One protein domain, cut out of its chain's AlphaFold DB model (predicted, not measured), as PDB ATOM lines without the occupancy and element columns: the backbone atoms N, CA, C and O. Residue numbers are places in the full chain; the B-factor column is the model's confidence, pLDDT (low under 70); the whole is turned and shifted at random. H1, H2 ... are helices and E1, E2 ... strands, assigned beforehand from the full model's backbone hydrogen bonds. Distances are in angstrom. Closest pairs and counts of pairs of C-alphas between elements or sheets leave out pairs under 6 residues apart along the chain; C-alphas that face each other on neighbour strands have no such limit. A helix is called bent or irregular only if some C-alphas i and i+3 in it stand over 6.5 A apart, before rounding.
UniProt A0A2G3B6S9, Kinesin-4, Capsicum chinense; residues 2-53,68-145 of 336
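What this domain is: This is residues 2 to 53 and 68 to 145 of the 336 residues of the protein "Kinesin-4" of Capsicum chinense (UniProt A0A2G3B6S9). A long hairpin of two well-paired strands, E1 and E2, runs through the middle of a loose, elongated model, with five helices scattered round it and few contacts among them. H3 lies toward one end of the long axis and H4 at the other, and the unnamed residues 112 to 124 span the distance between them. The printed part has 130 residues, in the order H1, E1, E2, H2, H3, H4, H5, of mixed class, with an antiparallel sheet of order E1 - E2. It is loose, with a radius of gyration of the C-alphas of 19.8 A, and spans 61 by 35 by 27 A.

How they stand to each other: H1, residues 2 to 7, comes nearest to E1, residues 24 to 33, at the C-alphas of Gly 4 and Ser 24, 8.0 A apart. E1 and E2, residues 39 to 48, form an antiparallel hairpin at 165 degrees, with N 24 and O 48 at 2.8 A and N 32 and O 40 at 2.9 A. Residues 39 to 40 of E2 also pair antiparallel with residues 122 to 123. H2, residues 68 to 77, and H3, residues 94 to 111, only just touch, with 3 pairs of C-alphas within 8 A, and H3 does so with residues 109 to 110 alone; the closest C-alphas, of Ala 68 and Arg 109, are 7.1 A apart. They run the same way at a steep tilt of 52 degrees. H4, residues 125 to 133, and H5, residues 140 to 145, are apart. Every O i to N i+4 pair is within hydrogen-bond range in H2 and H4, but 1 of 2 in H1, 12 of 14 in H3 and 1 of 2 in H5.

Where its parts are: H1 begins at C-alpha 2 (41.010, -25.064, -8.566). E1 is 29.9 A long, E2 29.6 A and H3 25.4 A. H3 has a kink of 27 degrees near residue 101 and is irregular, with C-alphas 95 and 98 7.6 A apart. H5 ends at C-alpha 145 (26.782, -28.804, -18.701).

The domain as a whole: The C-alphas farthest apart, of Gly 94 and Glu 133, are 63.2 A apart. Residues 54 to 67 are not printed, with 16.8 A between C-alphas 53 and 68. The links H1 to E1, H2 to H3 and H3 to H4 are long. Mean pLDDT of the printed part is 71.3, and residues 2 to 22, 53, 68 to 80, 125 and 127 to 145 are under 70.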
ATOM      1  N   LYS A   2      40.551 -24.108  -9.605       55.12
ATOM      2  CA  LYS A   2      41.010 -25.064  -8.566       55.12
ATOM      3  C   LYS A   2      40.526 -26.518  -8.731       55.12
ATOM      4  O   LYS A   2      41.287 -27.431  -8.461       55.12
ATOM      5  N   LEU A   3      39.287 -26.742  -9.181       59.47
ATOM      6  CA  LEU A   3      38.747 -28.092  -9.408       59.47
ATOM      7  C   LEU A   3      39.329 -28.776 -10.663       59.47
ATOM      8  O   LEU A   3      39.544 -29.982 -10.664       59.47
ATOM      9  N   GLY A   4      39.635 -28.006 -11.713       59.81
ATOM     10  CA  GLY A   4      40.273 -28.519 -12.932       59.81
ATOM     11  C   GLY A   4      41.723 -28.944 -12.694       59.81
ATOM     12  O   GLY A   4      42.152 -29.963 -13.225       59.81
ATOM     13  N   ASP A   5      42.435 -28.229 -11.817       60.72
ATOM     14  CA  ASP A   5      43.798 -28.592 -11.404       60.72
ATOM     15  C   ASP A   5      43.845 -29.931 -10.651       60.72
ATOM     16  O   ASP A   5      44.844 -30.644 -10.725       60.72
ATOM     17  N   VAL A   6      42.776 -30.264  -9.920       60.16
ATOM     18  CA  VAL A   6      42.648 -31.511  -9.150       60.16
ATOM     19  C   VAL A   6      42.251 -32.686 -10.046       60.16
ATOM     20  O   VAL A   6      42.737 -33.794  -9.846       60.16
ATOM     21  N   ASN A   7      41.407 -32.448 -11.054       58.69
ATOM     22  CA  ASN A   7      40.910 -33.489 -11.964       58.69
ATOM     23  C   ASN A   7      41.870 -33.815 -13.116       58.69
ATOM     24  O   ASN A   7      41.598 -34.706 -13.924       58.69
ATOM     25  N   ARG A   8      42.991 -33.102 -13.223       56.94
ATOM     26  CA  ARG A   8      43.985 -33.361 -14.256       56.94
ATOM     27  C   ARG A   8      44.772 -34.633 -13.925       56.94
ATOM     28  O   ARG A   8      45.485 -34.683 -12.928       56.94
ATOM     29  N   ALA A   9      44.688 -35.646 -14.787       49.44
ATOM     30  CA  ALA A   9      45.528 -36.837 -14.681       49.44
ATOM     31  C   ALA A   9      47.009 -36.462 -14.893       49.44
ATOM     32  O   ALA A   9      47.376 -35.889 -15.925       49.44
ATOM     33  N   VAL A  10      47.849 -36.767 -13.901       50.00
ATOM     34  CA  VAL A  10      49.292 -36.495 -13.910       50.00
ATOM     35  C   VAL A  10      50.027 -37.772 -14.308       50.00
ATOM     36  O   VAL A  10      50.128 -38.709 -13.520       50.00
ATOM     37  N   GLY A  11      50.538 -37.820 -15.538       44.69
ATOM     38  CA  GLY A  11      51.575 -38.777 -15.920       44.69
ATOM     39  C   GLY A  11      52.930 -38.221 -15.496       44.69
ATOM     40  O   GLY A  11      53.316 -37.147 -15.949       44.69
ATOM     41  N   SER A  12      53.634 -38.913 -14.601       37.34
ATOM     42  CA  SER A  12      54.958 -38.497 -14.141       37.34
ATOM     43  C   SER A  12      56.021 -38.900 -15.164       37.34
ATOM     44  O   SER A  12      56.344 -40.083 -15.284       37.34
ATOM     45  N   ILE A  13      56.600 -37.933 -15.871       43.16
ATOM     46  CA  ILE A  13      57.907 -38.098 -16.519       43.16
ATOM     47  C   ILE A  13      58.897 -37.229 -15.740       43.16
ATOM     48  O   ILE A  13      58.571 -36.104 -15.357       43.16
ATOM     49  N   ALA A  14      60.093 -37.762 -15.488       41.00
ATOM     50  CA  ALA A  14      61.118 -37.249 -14.569       41.00
ATOM     51  C   ALA A  14      61.655 -35.822 -14.847       41.00
ATOM     52  O   ALA A  14      62.573 -35.385 -14.163       41.00
ATOM     53  N   MET A  15      61.091 -35.082 -15.808       50.59
ATOM     54  CA  MET A  15      61.542 -33.744 -16.200       50.59
ATOM     55  C   MET A  15      60.535 -32.617 -15.902       50.59
ATOM     56  O   MET A  15      60.947 -31.467 -15.816       50.59
ATOM     57  N   ASN A  16      59.242 -32.901 -15.675       49.75
ATOM     58  CA  ASN A  16      58.291 -31.910 -15.145       49.75
ATOM     59  C   ASN A  16      57.021 -32.618 -14.627       49.75
ATOM     60  O   ASN A  16      56.230 -33.152 -15.397       49.75
ATOM     61  N   ASN A  17      56.830 -32.688 -13.310       45.81
ATOM     62  CA  ASN A  17      55.919 -33.665 -12.692       45.81
ATOM     63  C   ASN A  17      54.461 -33.190 -12.508       45.81
ATOM     64  O   ASN A  17      53.762 -33.692 -11.631       45.81
ATOM     65  N   ARG A  18      53.973 -32.186 -13.250       50.22
ATOM     66  CA  ARG A  18      52.608 -31.674 -12.996       50.22
ATOM     67  C   ARG A  18      51.768 -31.331 -14.226       50.22
ATOM     68  O   ARG A  18      50.587 -31.039 -14.059       50.22
ATOM     69  N   SER A  19      52.312 -31.391 -15.445       52.81
ATOM     70  CA  SER A  19      51.581 -30.851 -16.604       52.81
ATOM     71  C   SER A  19      51.966 -31.350 -18.000       52.81
ATOM     72  O   SER A  19      51.303 -30.978 -18.961       52.81
ATOM     73  N   SER A  20      53.006 -32.156 -18.185       57.16
ATOM     74  CA  SER A  20      53.584 -32.319 -19.533       57.16
ATOM     75  C   SER A  20      52.797 -33.252 -20.452       57.16
ATOM     76  O   SER A  20      52.893 -33.123 -21.663       57.16
ATOM     77  N   CYS A  21      51.996 -34.179 -19.915       60.25
ATOM     78  CA  CYS A  21      51.460 -35.295 -20.711       60.25
ATOM     79  C   CYS A  21      49.933 -35.316 -20.877       60.25
ATOM     80  O   CYS A  21      49.403 -36.257 -21.461       60.25
ATOM     81  N   SER A  22      49.207 -34.326 -20.355       66.81
ATOM     82  CA  SER A  22      47.745 -34.261 -20.473       66.81
ATOM     83  C   SER A  22      47.285 -32.894 -20.965       66.81
ATOM     84  O   SER A  22      47.782 -31.870 -20.507       66.81
ATOM     85  N   HIS A  23      46.322 -32.877 -21.887       77.75
ATOM     86  CA  HIS A  23      45.645 -31.654 -22.323       77.75
ATOM     87  C   HIS A  23      44.516 -31.307 -21.336       77.75
ATOM     88  O   HIS A  23      43.873 -32.209 -20.794       77.75
ATOM     89  N   SER A  24      44.245 -30.021 -21.116       77.31
ATOM     90  CA  SER A  24      43.095 -29.537 -20.344       77.31
ATOM     91  C   SER A  24      42.228 -28.627 -21.208       77.31
ATOM     92  O   SER A  24      42.740 -27.815 -21.974       77.31
ATOM     93  N   VAL A  25      40.908 -28.762 -21.096       82.62
ATOM     94  CA  VAL A  25      39.940 -27.920 -21.807       82.62
ATOM     95  C   VAL A  25      38.949 -27.372 -20.792       82.62
ATOM     96  O   VAL A  25      38.269 -28.134 -20.105       82.62
ATOM     97  N   LEU A  26      38.857 -26.049 -20.710       83.19
ATOM     98  CA  LEU A  26      37.827 -25.335 -19.970       83.19
ATOM     99  C   LEU A  26      36.906 -24.644 -20.971       83.19
ATOM    100  O   LEU A  26      37.335 -23.759 -21.707       83.19
ATOM    101  N   THR A  27      35.635 -25.026 -20.968       84.00
ATOM    102  CA  THR A  27      34.611 -24.383 -21.791       84.00
ATOM    103  C   THR A  27      33.753 -23.472 -20.925       84.00
ATOM    104  O   THR A  27      33.254 -23.892 -19.882       84.00
ATOM    105  N   VAL A  28      33.582 -22.226 -21.357       86.00
ATOM    106  CA  VAL A  28      32.708 -21.238 -20.726       86.00
ATOM    107  C   VAL A  28      31.595 -20.892 -21.704       86.00
ATOM    108  O   VAL A  28      31.847 -20.319 -22.764       86.00
ATOM    109  N   HIS A  29      30.366 -21.227 -21.329       86.19
ATOM    110  CA  HIS A  29      29.163 -20.815 -22.040       86.19
ATOM    111  C   HIS A  29      28.654 -19.507 -21.438       86.19
ATOM    112  O   HIS A  29      28.525 -19.390 -20.219       86.19
ATOM    113  N   VAL A  30      28.380 -18.519 -22.286       87.31
ATOM    114  CA  VAL A  30      27.808 -17.232 -21.887       87.31
ATOM    115  C   VAL A  30      26.556 -16.990 -22.708       87.31
ATOM    116  O   VAL A  30      26.591 -17.005 -23.940       87.31
ATOM    117  N   LEU A  31      25.464 -16.734 -22.003       87.00
ATOM    118  CA  LEU A  31      24.190 -16.333 -22.575       87.00
ATOM    119  C   LEU A  31      23.971 -14.871 -22.238       87.00
ATOM    120  O   LEU A  31      24.204 -14.445 -21.107       87.00
ATOM    121  N   GLY A  32      23.536 -14.115 -23.229       85.00
ATOM    122  CA  GLY A  32      23.153 -12.729 -23.060       85.00
ATOM    123  C   GLY A  32      21.911 -12.420 -23.869       85.00
ATOM    124  O   GLY A  32      21.504 -13.188 -24.736       85.00
ATOM    125  N   GLU A  33      21.342 -11.261 -23.598       88.00
ATOM    126  CA  GLU A  33      20.232 -10.706 -24.351       88.00
ATOM    127  C   GLU A  33      20.673  -9.351 -24.909       88.00
ATOM    128  O   GLU A  33      21.320  -8.556 -24.221       88.00
ATOM    129  N   ASP A  34      20.395  -9.107 -26.183       87.06
ATOM    130  CA  ASP A  34      20.609  -7.804 -26.805       87.06
ATOM    131  C   ASP A  34      19.502  -6.829 -26.380       87.06
ATOM    132  O   ASP A  34      18.388  -7.224 -26.056       87.06
ATOM    133  N   THR A  35      19.752  -5.533 -26.524       89.44
ATOM    134  CA  THR A  35      18.771  -4.442 -26.374       89.44
ATOM    135  C   THR A  35      17.476  -4.630 -27.176       89.44
ATOM    136  O   THR A  35      16.464  -4.007 -26.875       89.44
ATOM    137  N   SER A  36      17.506  -5.478 -28.206       86.81
ATOM    138  CA  SER A  36      16.358  -5.834 -29.049       86.81
ATOM    139  C   SER A  36      15.616  -7.100 -28.590       86.81
ATOM    140  O   SER A  36      14.791  -7.607 -29.341       86.81
ATOM    141  N   GLY A  37      15.956  -7.665 -27.428       82.00
ATOM    142  CA  GLY A  37      15.361  -8.891 -26.883       82.00
ATOM    143  C   GLY A  37      15.881 -10.199 -27.485       82.00
ATOM    144  O   GLY A  37      15.403 -11.277 -27.163       82.00
ATOM    145  N   ASN A  38      16.855 -10.136 -28.395       83.69
ATOM    146  CA  ASN A  38      17.409 -11.336 -29.023       83.69
ATOM    147  C   ASN A  38      18.402 -12.019 -28.088       83.69
ATOM    148  O   ASN A  38      19.270 -11.350 -27.524       83.69
ATOM    149  N   ILE A  39      18.350 -13.345 -28.022       84.56
ATOM    150  CA  ILE A  39      19.267 -14.129 -27.204       84.56
ATOM    151  C   ILE A  39      20.555 -14.377 -27.992       84.56
ATOM    152  O   ILE A  39      20.558 -14.753 -29.166       84.56
ATOM    153  N   ILE A  40      21.677 -14.133 -27.331       86.12
ATOM    154  CA  ILE A  40      23.025 -14.322 -27.847       86.12
ATOM    155  C   ILE A  40      23.674 -15.428 -27.027       86.12
ATOM    156  O   ILE A  40      23.801 -15.316 -25.809       86.12
ATOM    157  N   HIS A  41      24.140 -16.471 -27.706       83.75
ATOM    158  CA  HIS A  41      24.920 -17.530 -27.082       83.75
ATOM    159  C   HIS A  41      26.369 -17.439 -27.556       83.75
ATOM    160  O   HIS A  41      26.653 -17.400 -28.752       83.75
ATOM    161  N   SER A  42      27.309 -17.412 -26.621       83.75
ATOM    162  CA  SER A  42      28.734 -17.436 -26.926       83.75
ATOM    163  C   SER A  42      29.428 -18.534 -26.135       83.75
ATOM    164  O   SER A  42      29.067 -18.837 -25.002       83.75
ATOM    165  N   CYS A  43      30.414 -19.157 -26.769       83.81
ATOM    166  CA  CYS A  43      31.167 -20.259 -26.202       83.81
ATOM    167  C   CYS A  43      32.655 -19.930 -26.303       83.81
ATOM    168  O   CYS A  43      33.167 -19.679 -27.397       83.81
ATOM    169  N   LEU A  44      33.337 -19.894 -25.161       86.88
ATOM    170  CA  LEU A  44      34.775 -19.682 -25.068       86.88
ATOM    171  C   LEU A  44      35.441 -20.980 -24.617       86.88
ATOM    172  O   LEU A  44      35.220 -21.441 -23.500       86.88
ATOM    173  N   HIS A  45      36.298 -21.533 -25.467       87.38
ATOM    174  CA  HIS A  45      37.133 -22.681 -25.128       87.38
ATOM    175  C   HIS A  45      38.545 -22.204 -24.778       87.38
ATOM    176  O   HIS A  45      39.225 -21.596 -25.603       87.38
ATOM    177  N   LEU A  46      38.988 -22.490 -23.558       85.31
ATOM    178  CA  LEU A  46      40.354 -22.288 -23.090       85.31
ATOM    179  C   LEU A  46      41.042 -23.652 -23.049       85.31
ATOM    180  O   LEU A  46      40.677 -24.511 -22.249       85.31
ATOM    181  N   VAL A  47      42.005 -23.856 -23.944       85.25
ATOM    182  CA  VAL A  47      42.687 -25.139 -24.131       85.25
ATOM    183  C   VAL A  47      44.146 -25.005 -23.703       85.25
ATOM    184  O   VAL A  47      44.885 -24.216 -24.286       85.25
ATOM    185  N   ASP A  48      44.551 -25.790 -22.708       83.38
ATOM    186  CA  ASP A  48      45.948 -25.985 -22.314       83.38
ATOM    187  C   ASP A  48      46.451 -27.286 -22.946       83.38
ATOM    188  O   ASP A  48      45.937 -28.374 -22.659       83.38
ATOM    189  N   LEU A  49      47.402 -27.179 -23.874       82.62
ATOM    190  CA  LEU A  49      47.924 -28.339 -24.583       82.62
ATOM    191  C   LEU A  49      49.058 -29.000 -23.787       82.62
ATOM    192  O   LEU A  49      49.820 -28.331 -23.099       82.62
ATOM    193  N   ALA A  50      49.176 -30.325 -23.901       73.31
ATOM    194  CA  ALA A  50      50.329 -31.067 -23.412       73.31
ATOM    195  C   ALA A  50      51.628 -30.561 -24.063       73.31
ATOM    196  O   ALA A  50      51.605 -29.926 -25.124       73.31
ATOM    197  N   GLY A  51      52.750 -30.860 -23.411       74.31
ATOM    198  CA  GLY A  51      54.078 -30.492 -23.872       74.31
ATOM    199  C   GLY A  51      54.348 -30.988 -25.294       74.31
ATOM    200  O   GLY A  51      53.941 -32.087 -25.677       74.31
ATOM    201  N   SER A  52      54.985 -30.141 -26.102       70.56
ATOM    202  CA  SER A  52      55.329 -30.452 -27.492       70.56
ATOM    203  C   SER A  52      56.661 -31.192 -27.623       70.56
ATOM    204  O   SER A  52      57.079 -31.474 -28.748       70.56
ATOM    205  N   GLU A  53      57.337 -31.469 -26.503       69.94
ATOM    206  CA  GLU A  53      58.635 -32.124 -26.499       69.94
ATOM    207  C   GLU A  53      58.560 -33.526 -27.101       69.94
ATOM    208  O   GLU A  53      57.702 -34.353 -26.773       69.94
ATOM    209  N   ALA A  68      48.697 -31.344 -38.763       61.06
ATOM    210  CA  ALA A  68      47.942 -30.233 -39.349       61.06
ATOM    211  C   ALA A  68      46.492 -30.623 -39.696       61.06
ATOM    212  O   ALA A  68      45.566 -29.837 -39.490       61.06
ATOM    213  N   GLN A  69      46.271 -31.850 -40.177       60.03
ATOM    214  CA  GLN A  69      44.932 -32.393 -40.400       60.03
ATOM    215  C   GLN A  69      44.161 -32.576 -39.092       60.03
ATOM    216  O   GLN A  69      42.974 -32.266 -39.056       60.03
ATOM    217  N   HIS A  70      44.805 -33.032 -38.017       64.94
ATOM    218  CA  HIS A  70      44.185 -33.152 -36.699       64.94
ATOM    219  C   HIS A  70      43.854 -31.791 -36.086       64.94
ATOM    220  O   HIS A  70      42.779 -31.672 -35.505       64.94
ATOM    221  N   ILE A  71      44.680 -30.761 -36.295       62.28
ATOM    222  CA  ILE A  71      44.359 -29.372 -35.924       62.28
ATOM    223  C   ILE A  71      43.151 -28.884 -36.719       62.28
ATOM    224  O   ILE A  71      42.175 -28.408 -36.149       62.28
ATOM    225  N   LYS A  72      43.171 -29.026 -38.049       60.00
ATOM    226  CA  LYS A  72      42.045 -28.594 -38.885       60.00
ATOM    227  C   LYS A  72      40.768 -29.341 -38.510       60.00
ATOM    228  O   LYS A  72      39.702 -28.735 -38.468       60.00
ATOM    229  N   LYS A  73      40.865 -30.636 -38.208       64.25
ATOM    230  CA  LYS A  73      39.740 -31.472 -37.786       64.25
ATOM    231  C   LYS A  73      39.216 -31.061 -36.411       64.25
ATOM    232  O   LYS A  73      38.010 -30.888 -36.287       64.25
ATOM    233  N   SER A  74      40.081 -30.846 -35.417       61.81
ATOM    234  CA  SER A  74      39.653 -30.397 -34.085       61.81
ATOM    235  C   SER A  74      39.026 -28.999 -34.130       61.81
ATOM    236  O   SER A  74      37.967 -28.799 -33.540       61.81
ATOM    237  N   LEU A  75      39.580 -28.074 -34.921       60.78
ATOM    238  CA  LEU A  75      38.993 -26.749 -35.175       60.78
ATOM    239  C   LEU A  75      37.677 -26.817 -35.967       60.78
ATOM    240  O   LEU A  75      36.780 -26.010 -35.746       60.78
ATOM    241  N   SER A  76      37.524 -27.801 -36.858       56.31
ATOM    242  CA  SER A  76      36.262 -28.027 -37.576       56.31
ATOM    243  C   SER A  76      35.170 -28.577 -36.652       56.31
ATOM    244  O   SER A  76      34.014 -28.185 -36.791       56.31
ATOM    245  N   CYS A  77      35.522 -29.425 -35.675       52.56
ATOM    246  CA  CYS A  77      34.602 -29.919 -34.642       52.56
ATOM    247  C   CYS A  77      34.110 -28.814 -33.690       52.56
ATOM    248  O   CYS A  77      33.036 -28.950 -33.118       52.56
ATOM    249  N   LEU A  78      34.852 -27.708 -33.569       57.28
ATOM    250  CA  LEU A  78      34.448 -26.495 -32.845       57.28
ATOM    251  C   LEU A  78      33.470 -25.608 -33.650       57.28
ATOM    252  O   LEU A  78      33.119 -24.515 -33.215       57.28
ATOM    253  N   GLY A  79      32.992 -26.081 -34.806       55.62
ATOM    254  CA  GLY A  79      31.845 -25.498 -35.500       55.62
ATOM    255  C   GLY A  79      32.177 -24.468 -36.573       55.62
ATOM    256  O   GLY A  79      31.345 -23.606 -36.811       55.62
ATOM    257  N   GLY A  80      33.359 -24.532 -37.209       63.91
ATOM    258  CA  GLY A  80      33.716 -23.873 -38.487       63.91
ATOM    259  C   GLY A  80      33.722 -22.334 -38.540       63.91
ATOM    260  O   GLY A  80      34.455 -21.753 -39.339       63.91
ATOM    261  N   HIS A  81      32.967 -21.685 -37.663       70.81
ATOM    262  CA  HIS A  81      32.633 -20.271 -37.579       70.81
ATOM    263  C   HIS A  81      33.145 -19.682 -36.255       70.81
ATOM    264  O   HIS A  81      32.474 -18.871 -35.618       70.81
ATOM    265  N   ALA A  82      34.332 -20.105 -35.822       76.25
ATOM    266  CA  ALA A  82      34.937 -19.693 -34.563       76.25
ATOM    267  C   ALA A  82      36.119 -18.745 -34.795       76.25
ATOM    268  O   ALA A  82      36.885 -18.886 -35.750       76.25
ATOM    269  N   LYS A  83      36.306 -17.796 -33.874       84.00
ATOM    270  CA  LYS A  83      37.548 -17.019 -33.783       84.00
ATOM    271  C   LYS A  83      38.533 -17.806 -32.925       84.00
ATOM    272  O   LYS A  83      38.234 -18.092 -31.772       84.00
ATOM    273  N   THR A  84      39.691 -18.136 -33.488       83.81
ATOM    274  CA  THR A  84      40.727 -18.917 -32.801       83.81
ATOM    275  C   THR A  84      41.976 -18.068 -32.608       83.81
ATOM    276  O   THR A  84      42.422 -17.401 -33.539       83.81
ATOM    277  N   LEU A  85      42.548 -18.114 -31.405       87.25
ATOM    278  CA  LEU A  85      43.839 -17.523 -31.067       87.25
ATOM    279  C   LEU A  85      44.728 -18.618 -30.478       87.25
ATOM    280  O   LEU A  85      44.281 -19.378 -29.623       87.25
ATOM    281  N   MET A  86      45.979 -18.685 -30.924       89.19
ATOM    282  CA  MET A  86      46.980 -19.611 -30.400       89.19
ATOM    283  C   MET A  86      48.136 -18.822 -29.786       89.19
ATOM    284  O   MET A  86      48.651 -17.893 -30.408       89.19
ATOM    285  N   PHE A  87      48.578 -19.234 -28.599       90.00
ATOM    286  CA  PHE A  87      49.834 -18.783 -28.003       90.00
ATOM    287  C   PHE A  87      50.912 -19.847 -28.224       90.00
ATOM    288  O   PHE A  87      50.690 -21.026 -27.955       90.00
ATOM    289  N   ALA A  88      52.078 -19.437 -28.718       90.19
ATOM    290  CA  ALA A  88      53.251 -20.296 -28.834       90.19
ATOM    291  C   ALA A  88      54.228 -19.944 -27.708       90.19
ATOM    292  O   ALA A  88      54.852 -18.884 -27.735       90.19
ATOM    293  N   HIS A  89      54.335 -20.811 -26.701       90.00
ATOM    294  CA  HIS A  89      55.309 -20.651 -25.623       90.00
ATOM    295  C   HIS A  89      56.630 -21.303 -26.034       90.00
ATOM    296  O   HIS A  89      56.657 -22.470 -26.419       90.00
ATOM    297  N   VAL A  90      57.719 -20.538 -25.973       90.62
ATOM    298  CA  VAL A  90      59.066 -20.982 -26.357       90.62
ATOM    299  C   VAL A  90      60.072 -20.591 -25.280       90.62
ATOM    300  O   VAL A  90      59.930 -19.538 -24.656       90.62
ATOM    301  N   SER A  91      61.081 -21.435 -25.064       90.19
ATOM    302  CA  SER A  91      62.199 -21.133 -24.168       90.19
ATOM    303  C   SER A  91      63.357 -20.527 -24.971       90.19
ATOM    304  O   SER A  91      63.692 -21.064 -26.027       90.19
ATOM    305  N   PRO A  92      63.990 -19.433 -24.507       91.44
ATOM    306  CA  PRO A  92      65.129 -18.824 -25.196       91.44
ATOM    307  C   PRO A  92      66.457 -19.578 -24.985       91.44
ATOM    308  O   PRO A  92      67.487 -19.151 -25.504       91.44
ATOM    309  N   GLU A  93      66.468 -20.658 -24.203       91.31
ATOM    310  CA  GLU A  93      67.682 -21.401 -23.859       91.31
ATOM    311  C   GLU A  93      68.248 -22.197 -25.046       91.31
ATOM    312  O   GLU A  93      67.508 -22.773 -25.847       91.31
ATOM    313  N   GLY A  94      69.582 -22.278 -25.127       89.00
ATOM    314  CA  GLY A  94      70.286 -22.968 -26.216       89.00
ATOM    315  C   GLY A  94      69.957 -24.459 -26.312       89.00
ATOM    316  O   GLY A  94      69.779 -24.980 -27.413       89.00
ATOM    317  N   ASP A  95      69.772 -25.125 -25.171       86.81
ATOM    318  CA  ASP A  95      69.429 -26.552 -25.111       86.81
ATOM    319  C   ASP A  95      68.003 -26.834 -25.624       86.81
ATOM    320  O   ASP A  95      67.709 -27.927 -26.108       86.81
ATOM    321  N   SER A  96      67.128 -25.822 -25.597       86.44
ATOM    322  CA  SER A  96      65.740 -25.886 -26.078       86.44
ATOM    323  C   SER A  96      65.581 -25.444 -27.540       86.44
ATOM    324  O   SER A  96      64.454 -25.321 -28.036       86.44
ATOM    325  N   PHE A  97      66.679 -25.191 -28.263       87.88
ATOM    326  CA  PHE A  97      66.631 -24.658 -29.628       87.88
ATOM    327  C   PHE A  97      65.848 -25.563 -30.595       87.88
ATOM    328  O   PHE A  97      65.014 -25.081 -31.365       87.88
ATOM    329  N   GLY A  98      66.062 -26.883 -30.533       87.38
ATOM    330  CA  GLY A  98      65.374 -27.847 -31.403       87.38
ATOM    331  C   GLY A  98      63.852 -27.876 -31.203       87.38
ATOM    332  O   GLY A  98      63.092 -27.916 -32.177       87.38
ATOM    333  N   GLU A  99      63.409 -27.779 -29.950       85.06
ATOM    334  CA  GLU A  99      61.987 -27.713 -29.593       85.06
ATOM    335  C   GLU A  99      61.378 -26.373 -30.011       85.06
ATOM    336  O   GLU A  99      60.330 -26.334 -30.650       85.06
ATOM    337  N   THR A 100      62.093 -25.268 -29.783       90.31
ATOM    338  CA  THR A 100      61.661 -23.921 -30.186       90.31
ATOM    339  C   THR A 100      61.413 -23.820 -31.690       90.31
ATOM    340  O   THR A 100      60.363 -23.337 -32.119       90.31
ATOM    341  N   ILE A 101      62.334 -24.326 -32.515       89.81
ATOM    342  CA  ILE A 101      62.150 -24.354 -33.974       89.81
ATOM    343  C   ILE A 101      60.946 -25.219 -34.365       89.81
ATOM    344  O   ILE A 101      60.208 -24.866 -35.290       89.81
ATOM    345  N   SER A 102      60.724 -26.334 -33.671       85.38
ATOM    346  CA  SER A 102      59.574 -27.209 -33.917       85.38
ATOM    347  C   SER A 102      58.250 -26.500 -33.607       85.38
ATOM    348  O   SER A 102      57.360 -26.492 -34.465       85.38
ATOM    349  N   THR A 103      58.156 -25.822 -32.459       89.25
ATOM    350  CA  THR A 103      56.991 -25.018 -32.048       89.25
ATOM    351  C   THR A 103      56.714 -23.875 -33.022       89.25
ATOM    352  O   THR A 103      55.573 -23.682 -33.444       89.25
ATOM    353  N   LEU A 104      57.743 -23.146 -33.461       91.25
ATOM    354  CA  LEU A 104      57.577 -22.048 -34.421       91.25
ATOM    355  C   LEU A 104      57.127 -22.545 -35.801       91.25
ATOM    356  O   LEU A 104      56.212 -21.975 -36.396       91.25
ATOM    357  N   LYS A 105      57.702 -23.649 -36.298       88.44
ATOM    358  CA  LYS A 105      57.257 -24.274 -37.557       88.44
ATOM    359  C   LYS A 105      55.813 -24.755 -37.469       88.44
ATOM    360  O   LYS A 105      55.095 -24.710 -38.467       88.44
ATOM    361  N   PHE A 106      55.390 -25.255 -36.311       84.06
ATOM    362  CA  PHE A 106      54.000 -25.623 -36.067       84.06
ATOM    363  C   PHE A 106      53.085 -24.395 -36.086       84.06
ATOM    364  O   PHE A 106      52.120 -24.380 -36.847       84.06
ATOM    365  N   ALA A 107      53.431 -23.337 -35.347       88.19
ATOM    366  CA  ALA A 107      52.672 -22.087 -35.325       88.19
ATOM    367  C   ALA A 107      52.526 -21.481 -36.731       88.19
ATOM    368  O   ALA A 107      51.441 -21.047 -37.115       88.19
ATOM    369  N   GLN A 108      53.583 -21.545 -37.547       87.50
ATOM    370  CA  GLN A 108      53.533 -21.126 -38.946       87.50
ATOM    371  C   GLN A 108      52.507 -21.939 -39.752       87.50
ATOM    372  O   GLN A 108      51.714 -21.353 -40.490       87.50
ATOM    373  N   ARG A 109      52.452 -23.268 -39.587       82.44
ATOM    374  CA  ARG A 109      51.426 -24.102 -40.244       82.44
ATOM    375  C   ARG A 109      50.019 -23.727 -39.778       82.44
ATOM    376  O   ARG A 109      49.145 -23.555 -40.623       82.44
ATOM    377  N   VAL A 110      49.814 -23.541 -38.474       83.25
ATOM    378  CA  VAL A 110      48.516 -23.130 -37.904       83.25
ATOM    379  C   VAL A 110      48.071 -21.776 -38.454       83.25
ATOM    380  O   VAL A 110      46.906 -21.621 -38.807       83.25
ATOM    381  N   SER A 111      48.993 -20.825 -38.618       84.88
ATOM    382  CA  SER A 111      48.673 -19.501 -39.170       84.88
ATOM    383  C   SER A 111      48.157 -19.536 -40.614       84.88
ATOM    384  O   SER A 111      47.424 -18.641 -41.018       84.88
ATOM    385  N   SER A 112      48.500 -20.579 -41.381       81.44
ATOM    386  CA  SER A 112      48.032 -20.765 -42.762       81.44
ATOM    387  C   SER A 112      46.665 -21.453 -42.873       81.44
ATOM    388  O   SER A 112      46.161 -21.655 -43.977       81.44
ATOM    389  N   VAL A 113      46.060 -21.849 -41.749       79.94
ATOM    390  CA  VAL A 113      44.761 -22.526 -41.748       79.94
ATOM    391  C   VAL A 113      43.647 -21.500 -41.935       79.94
ATOM    392  O   VAL A 113      43.362 -20.699 -41.049       79.94
ATOM    393  N   GLU A 114      42.971 -21.571 -43.079       75.44
ATOM    394  CA  GLU A 114      41.774 -20.775 -43.343       75.44
ATOM    395  C   GLU A 114      40.569 -21.343 -42.581       75.44
ATOM    396  O   GLU A 114      40.111 -22.464 -42.834       75.44
ATOM    397  N   LEU A 115      40.061 -20.554 -41.635       72.75
ATOM    398  CA  LEU A 115      38.767 -20.774 -40.995       72.75
ATOM    399  C   LEU A 115      37.686 -20.015 -41.768       72.75
ATOM    400  O   LEU A 115      37.945 -18.954 -42.339       72.75
ATOM    401  N   SER A 116      36.465 -20.549 -41.786       70.00
ATOM    402  CA  SER A 116      35.348 -19.837 -42.408       70.00
ATOM    403  C   SER A 116      34.946 -18.621 -41.565       70.00
ATOM    404  O   SER A 116      35.277 -18.536 -40.380       70.00
ATOM    405  N   ALA A 117      34.261 -17.650 -42.177       72.31
ATOM    406  CA  ALA A 117      33.889 -16.412 -41.501       72.31
ATOM    407  C   ALA A 117      33.141 -16.706 -40.190       72.31
ATOM    408  O   ALA A 117      32.165 -17.459 -40.179       72.31
ATOM    409  N   ALA A 118      33.615 -16.120 -39.086       71.94
ATOM    410  CA  ALA A 118      32.994 -16.303 -37.783       71.94
ATOM    411  C   ALA A 118      31.559 -15.762 -37.796       71.94
ATOM    412  O   ALA A 118      31.321 -14.628 -38.216       71.94
ATOM    413  N   HIS A 119      30.617 -16.574 -37.324       74.19
ATOM    414  CA  HIS A 119      29.195 -16.257 -37.303       74.19
ATOM    415  C   HIS A 119      28.782 -15.887 -35.879       74.19
ATOM    416  O   HIS A 119      29.145 -16.567 -34.920       74.19
ATOM    417  N   LEU A 120      28.029 -14.798 -35.734       76.19
ATOM    418  CA  LEU A 120      27.438 -14.434 -34.450       76.19
ATOM    419  C   LEU A 120      26.237 -15.340 -34.205       76.19
ATOM    420  O   LEU A 120      25.269 -15.304 -34.959       76.19
ATOM    421  N   ASN A 121      26.300 -16.148 -33.149       77.38
ATOM    422  CA  ASN A 121      25.177 -16.984 -32.764       77.38
ATOM    423  C   ASN A 121      24.133 -16.133 -32.023       77.38
ATOM    424  O   ASN A 121      24.218 -15.924 -30.810       77.38
ATOM    425  N   LYS A 122      23.208 -15.566 -32.801       80.25
ATOM    426  CA  LYS A 122      22.099 -14.727 -32.350       80.25
ATOM    427  C   LYS A 122      20.803 -15.387 -32.790       80.25
ATOM    428  O   LYS A 122      20.580 -15.551 -33.989       80.25
ATOM    429  N   GLU A 123      19.965 -15.739 -31.829       77.00
ATOM    430  CA  GLU A 123      18.652 -16.327 -32.077       77.00
ATOM    431  C   GLU A 123      17.574 -15.324 -31.647       77.00
ATOM    432  O   GLU A 123      17.696 -14.663 -30.612       77.00
ATOM    433  N   SER A 124      16.540 -15.149 -32.474       73.50
ATOM    434  CA  SER A 124      15.376 -14.353 -32.084       73.50
ATOM    435  C   SER A 124      14.490 -15.148 -31.131       73.50
ATOM    436  O   SER A 124      14.473 -16.379 -31.166       73.50
ATOM    437  N   VAL A 125      13.733 -14.440 -30.292       69.12
ATOM    438  CA  VAL A 125      12.805 -15.052 -29.325       69.12
ATOM    439  C   VAL A 125      11.807 -15.970 -30.030       69.12
ATOM    440  O   VAL A 125      11.614 -17.096 -29.594       69.12
ATOM    441  N   GLU A 126      11.289 -15.549 -31.187       70.44
ATOM    442  CA  GLU A 126      10.382 -16.353 -32.018       70.44
ATOM    443  C   GLU A 126      11.007 -17.695 -32.443       70.44
ATOM    444  O   GLU A 126      10.338 -18.721 -32.450       70.44
ATOM    445  N   VAL A 127      12.306 -17.725 -32.766       68.38
ATOM    446  CA  VAL A 127      13.005 -18.962 -33.163       68.38
ATOM    447  C   VAL A 127      13.235 -19.884 -31.965       68.38
ATOM    448  O   VAL A 127      13.212 -21.106 -32.117       68.38
ATOM    449  N   LEU A 128      13.439 -19.322 -30.775       64.31
ATOM    450  CA  LEU A 128      13.573 -20.097 -29.542       64.31
ATOM    451  C   LEU A 128      12.234 -20.654 -29.059       64.31
ATOM    452  O   LEU A 128      12.191 -21.791 -28.594       64.31
ATOM    453  N   GLU A 129      11.153 -19.894 -29.216       64.12
ATOM    454  CA  GLU A 129       9.791 -20.319 -28.888       64.12
ATOM    455  C   GLU A 129       9.335 -21.449 -29.826       64.12
ATOM    456  O   GLU A 129       8.862 -22.482 -29.358       64.12
ATOM    457  N   LEU A 130       9.639 -21.344 -31.125       62.16
ATOM    458  CA  LEU A 130       9.404 -22.425 -32.090       62.16
ATOM    459  C   LEU A 130      10.240 -23.685 -31.803       62.16
ATOM    460  O   LEU A 130       9.744 -24.800 -31.955       62.16
ATOM    461  N   LYS A 131      11.493 -23.543 -31.345       61.97
ATOM    462  CA  LYS A 131      12.296 -24.697 -30.894       61.97
ATOM    463  C   LYS A 131      11.709 -25.336 -29.631       61.97
ATOM    464  O   LYS A 131      11.719 -26.559 -29.513       61.97
ATOM    465  N   ALA A 132      11.191 -24.533 -28.702       58.97
ATOM    466  CA  ALA A 132      10.552 -25.029 -27.486       58.97
ATOM    467  C   ALA A 132       9.236 -25.779 -27.782       58.97
ATOM    468  O   ALA A 132       8.956 -26.791 -27.135       58.97
ATOM    469  N   GLU A 133       8.469 -25.347 -28.790       57.69
ATOM    470  CA  GLU A 133       7.234 -26.014 -29.235       57.69
ATOM    471  C   GLU A 133       7.474 -27.368 -29.931       57.69
ATOM    472  O   GLU A 133       6.655 -28.277 -29.795       57.69
ATOM    473  N   GLU A 134       8.623 -27.573 -30.585       58.25
ATOM    474  CA  GLU A 134       9.044 -28.887 -31.117       58.25
ATOM    475  C   GLU A 134       9.503 -29.885 -30.026       58.25
ATOM    476  O   GLU A 134       9.993 -30.975 -30.329       58.25
ATOM    477  N   GLY A 135       9.333 -29.553 -28.740       45.53
ATOM    478  CA  GLY A 135       9.749 -30.404 -27.622       45.53
ATOM    479  C   GLY A 135      11.252 -30.350 -27.336       45.53
ATOM    480  O   GLY A 135      11.779 -31.220 -26.634       45.53
ATOM    481  N   TYR A 136      11.955 -29.336 -27.854       49.00
ATOM    482  CA  TYR A 136      13.333 -29.052 -27.473       49.00
ATOM    483  C   TYR A 136      13.332 -28.320 -26.129       49.00
ATOM    484  O   TYR A 136      13.138 -27.111 -26.037       49.00
ATOM    485  N   ASP A 137      13.514 -29.088 -25.060       42.34
ATOM    486  CA  ASP A 137      13.618 -28.583 -23.696       42.34
ATOM    487  C   ASP A 137      14.883 -27.720 -23.555       42.34
ATOM    488  O   ASP A 137      15.978 -28.218 -23.284       42.34
ATOM    489  N   VAL A 138      14.737 -26.412 -23.776       48.41
ATOM    490  CA  VAL A 138      15.821 -25.419 -23.694       48.41
ATOM    491  C   VAL A 138      16.481 -25.444 -22.305       48.41
ATOM    492  O   VAL A 138      17.673 -25.182 -22.174       48.41
ATOM    493  N   THR A 139      15.737 -25.859 -21.276       43.97
ATOM    494  CA  THR A 139      16.204 -26.050 -19.895       43.97
ATOM    495  C   THR A 139      17.205 -27.204 -19.751       43.97
ATOM    496  O   THR A 139      18.117 -27.121 -18.928       43.97
ATOM    497  N   LYS A 140      17.134 -28.243 -20.597       44.78
ATOM    498  CA  LYS A 140      18.081 -29.376 -20.556       44.78
ATOM    499  C   LYS A 140      19.468 -29.058 -21.111       44.78
ATOM    500  O   LYS A 140      20.411 -29.750 -20.743       44.78
ATOM    501  N   LEU A 141      19.643 -28.008 -21.919       48.09
ATOM    502  CA  LEU A 141      20.989 -27.534 -22.278       48.09
ATOM    503  C   LEU A 141      21.712 -26.878 -21.091       48.09
ATOM    504  O   LEU A 141      22.941 -26.874 -21.054       48.09
ATOM    505  N   TYR A 142      20.967 -26.359 -20.114       46.88
ATOM    506  CA  TYR A 142      21.538 -25.642 -18.974       46.88
ATOM    507  C   TYR A 142      21.898 -26.561 -17.800       46.88
ATOM    508  O   TYR A 142      22.885 -26.290 -17.117       46.88
ATOM    509  N   ASP A 143      21.212 -27.697 -17.639       40.25
ATOM    510  CA  ASP A 143      21.535 -28.691 -16.599       40.25
ATOM    511  C   ASP A 143      22.511 -29.792 -17.070       40.25
ATOM    512  O   ASP A 143      23.174 -30.439 -16.252       40.25
ATOM    513  N   GLN A 144      22.688 -29.982 -18.384       43.03
ATOM    514  CA  GLN A 144      23.599 -30.992 -18.943       43.03
ATOM    515  C   GLN A 144      25.052 -30.497 -19.111       43.03
ATOM    516  O   GLN A 144      25.932 -31.283 -19.447       43.03
ATOM    517  N   ALA A 145      25.379 -29.244 -18.779       40.97
ATOM    518  CA  ALA A 145      26.782 -28.804 -18.701       40.97
ATOM    519  C   ALA A 145      27.577 -29.518 -17.578       40.97
ATOM    520  O   ALA A 145      28.804 -29.434 -17.526       40.97
TER     521      ALA A 145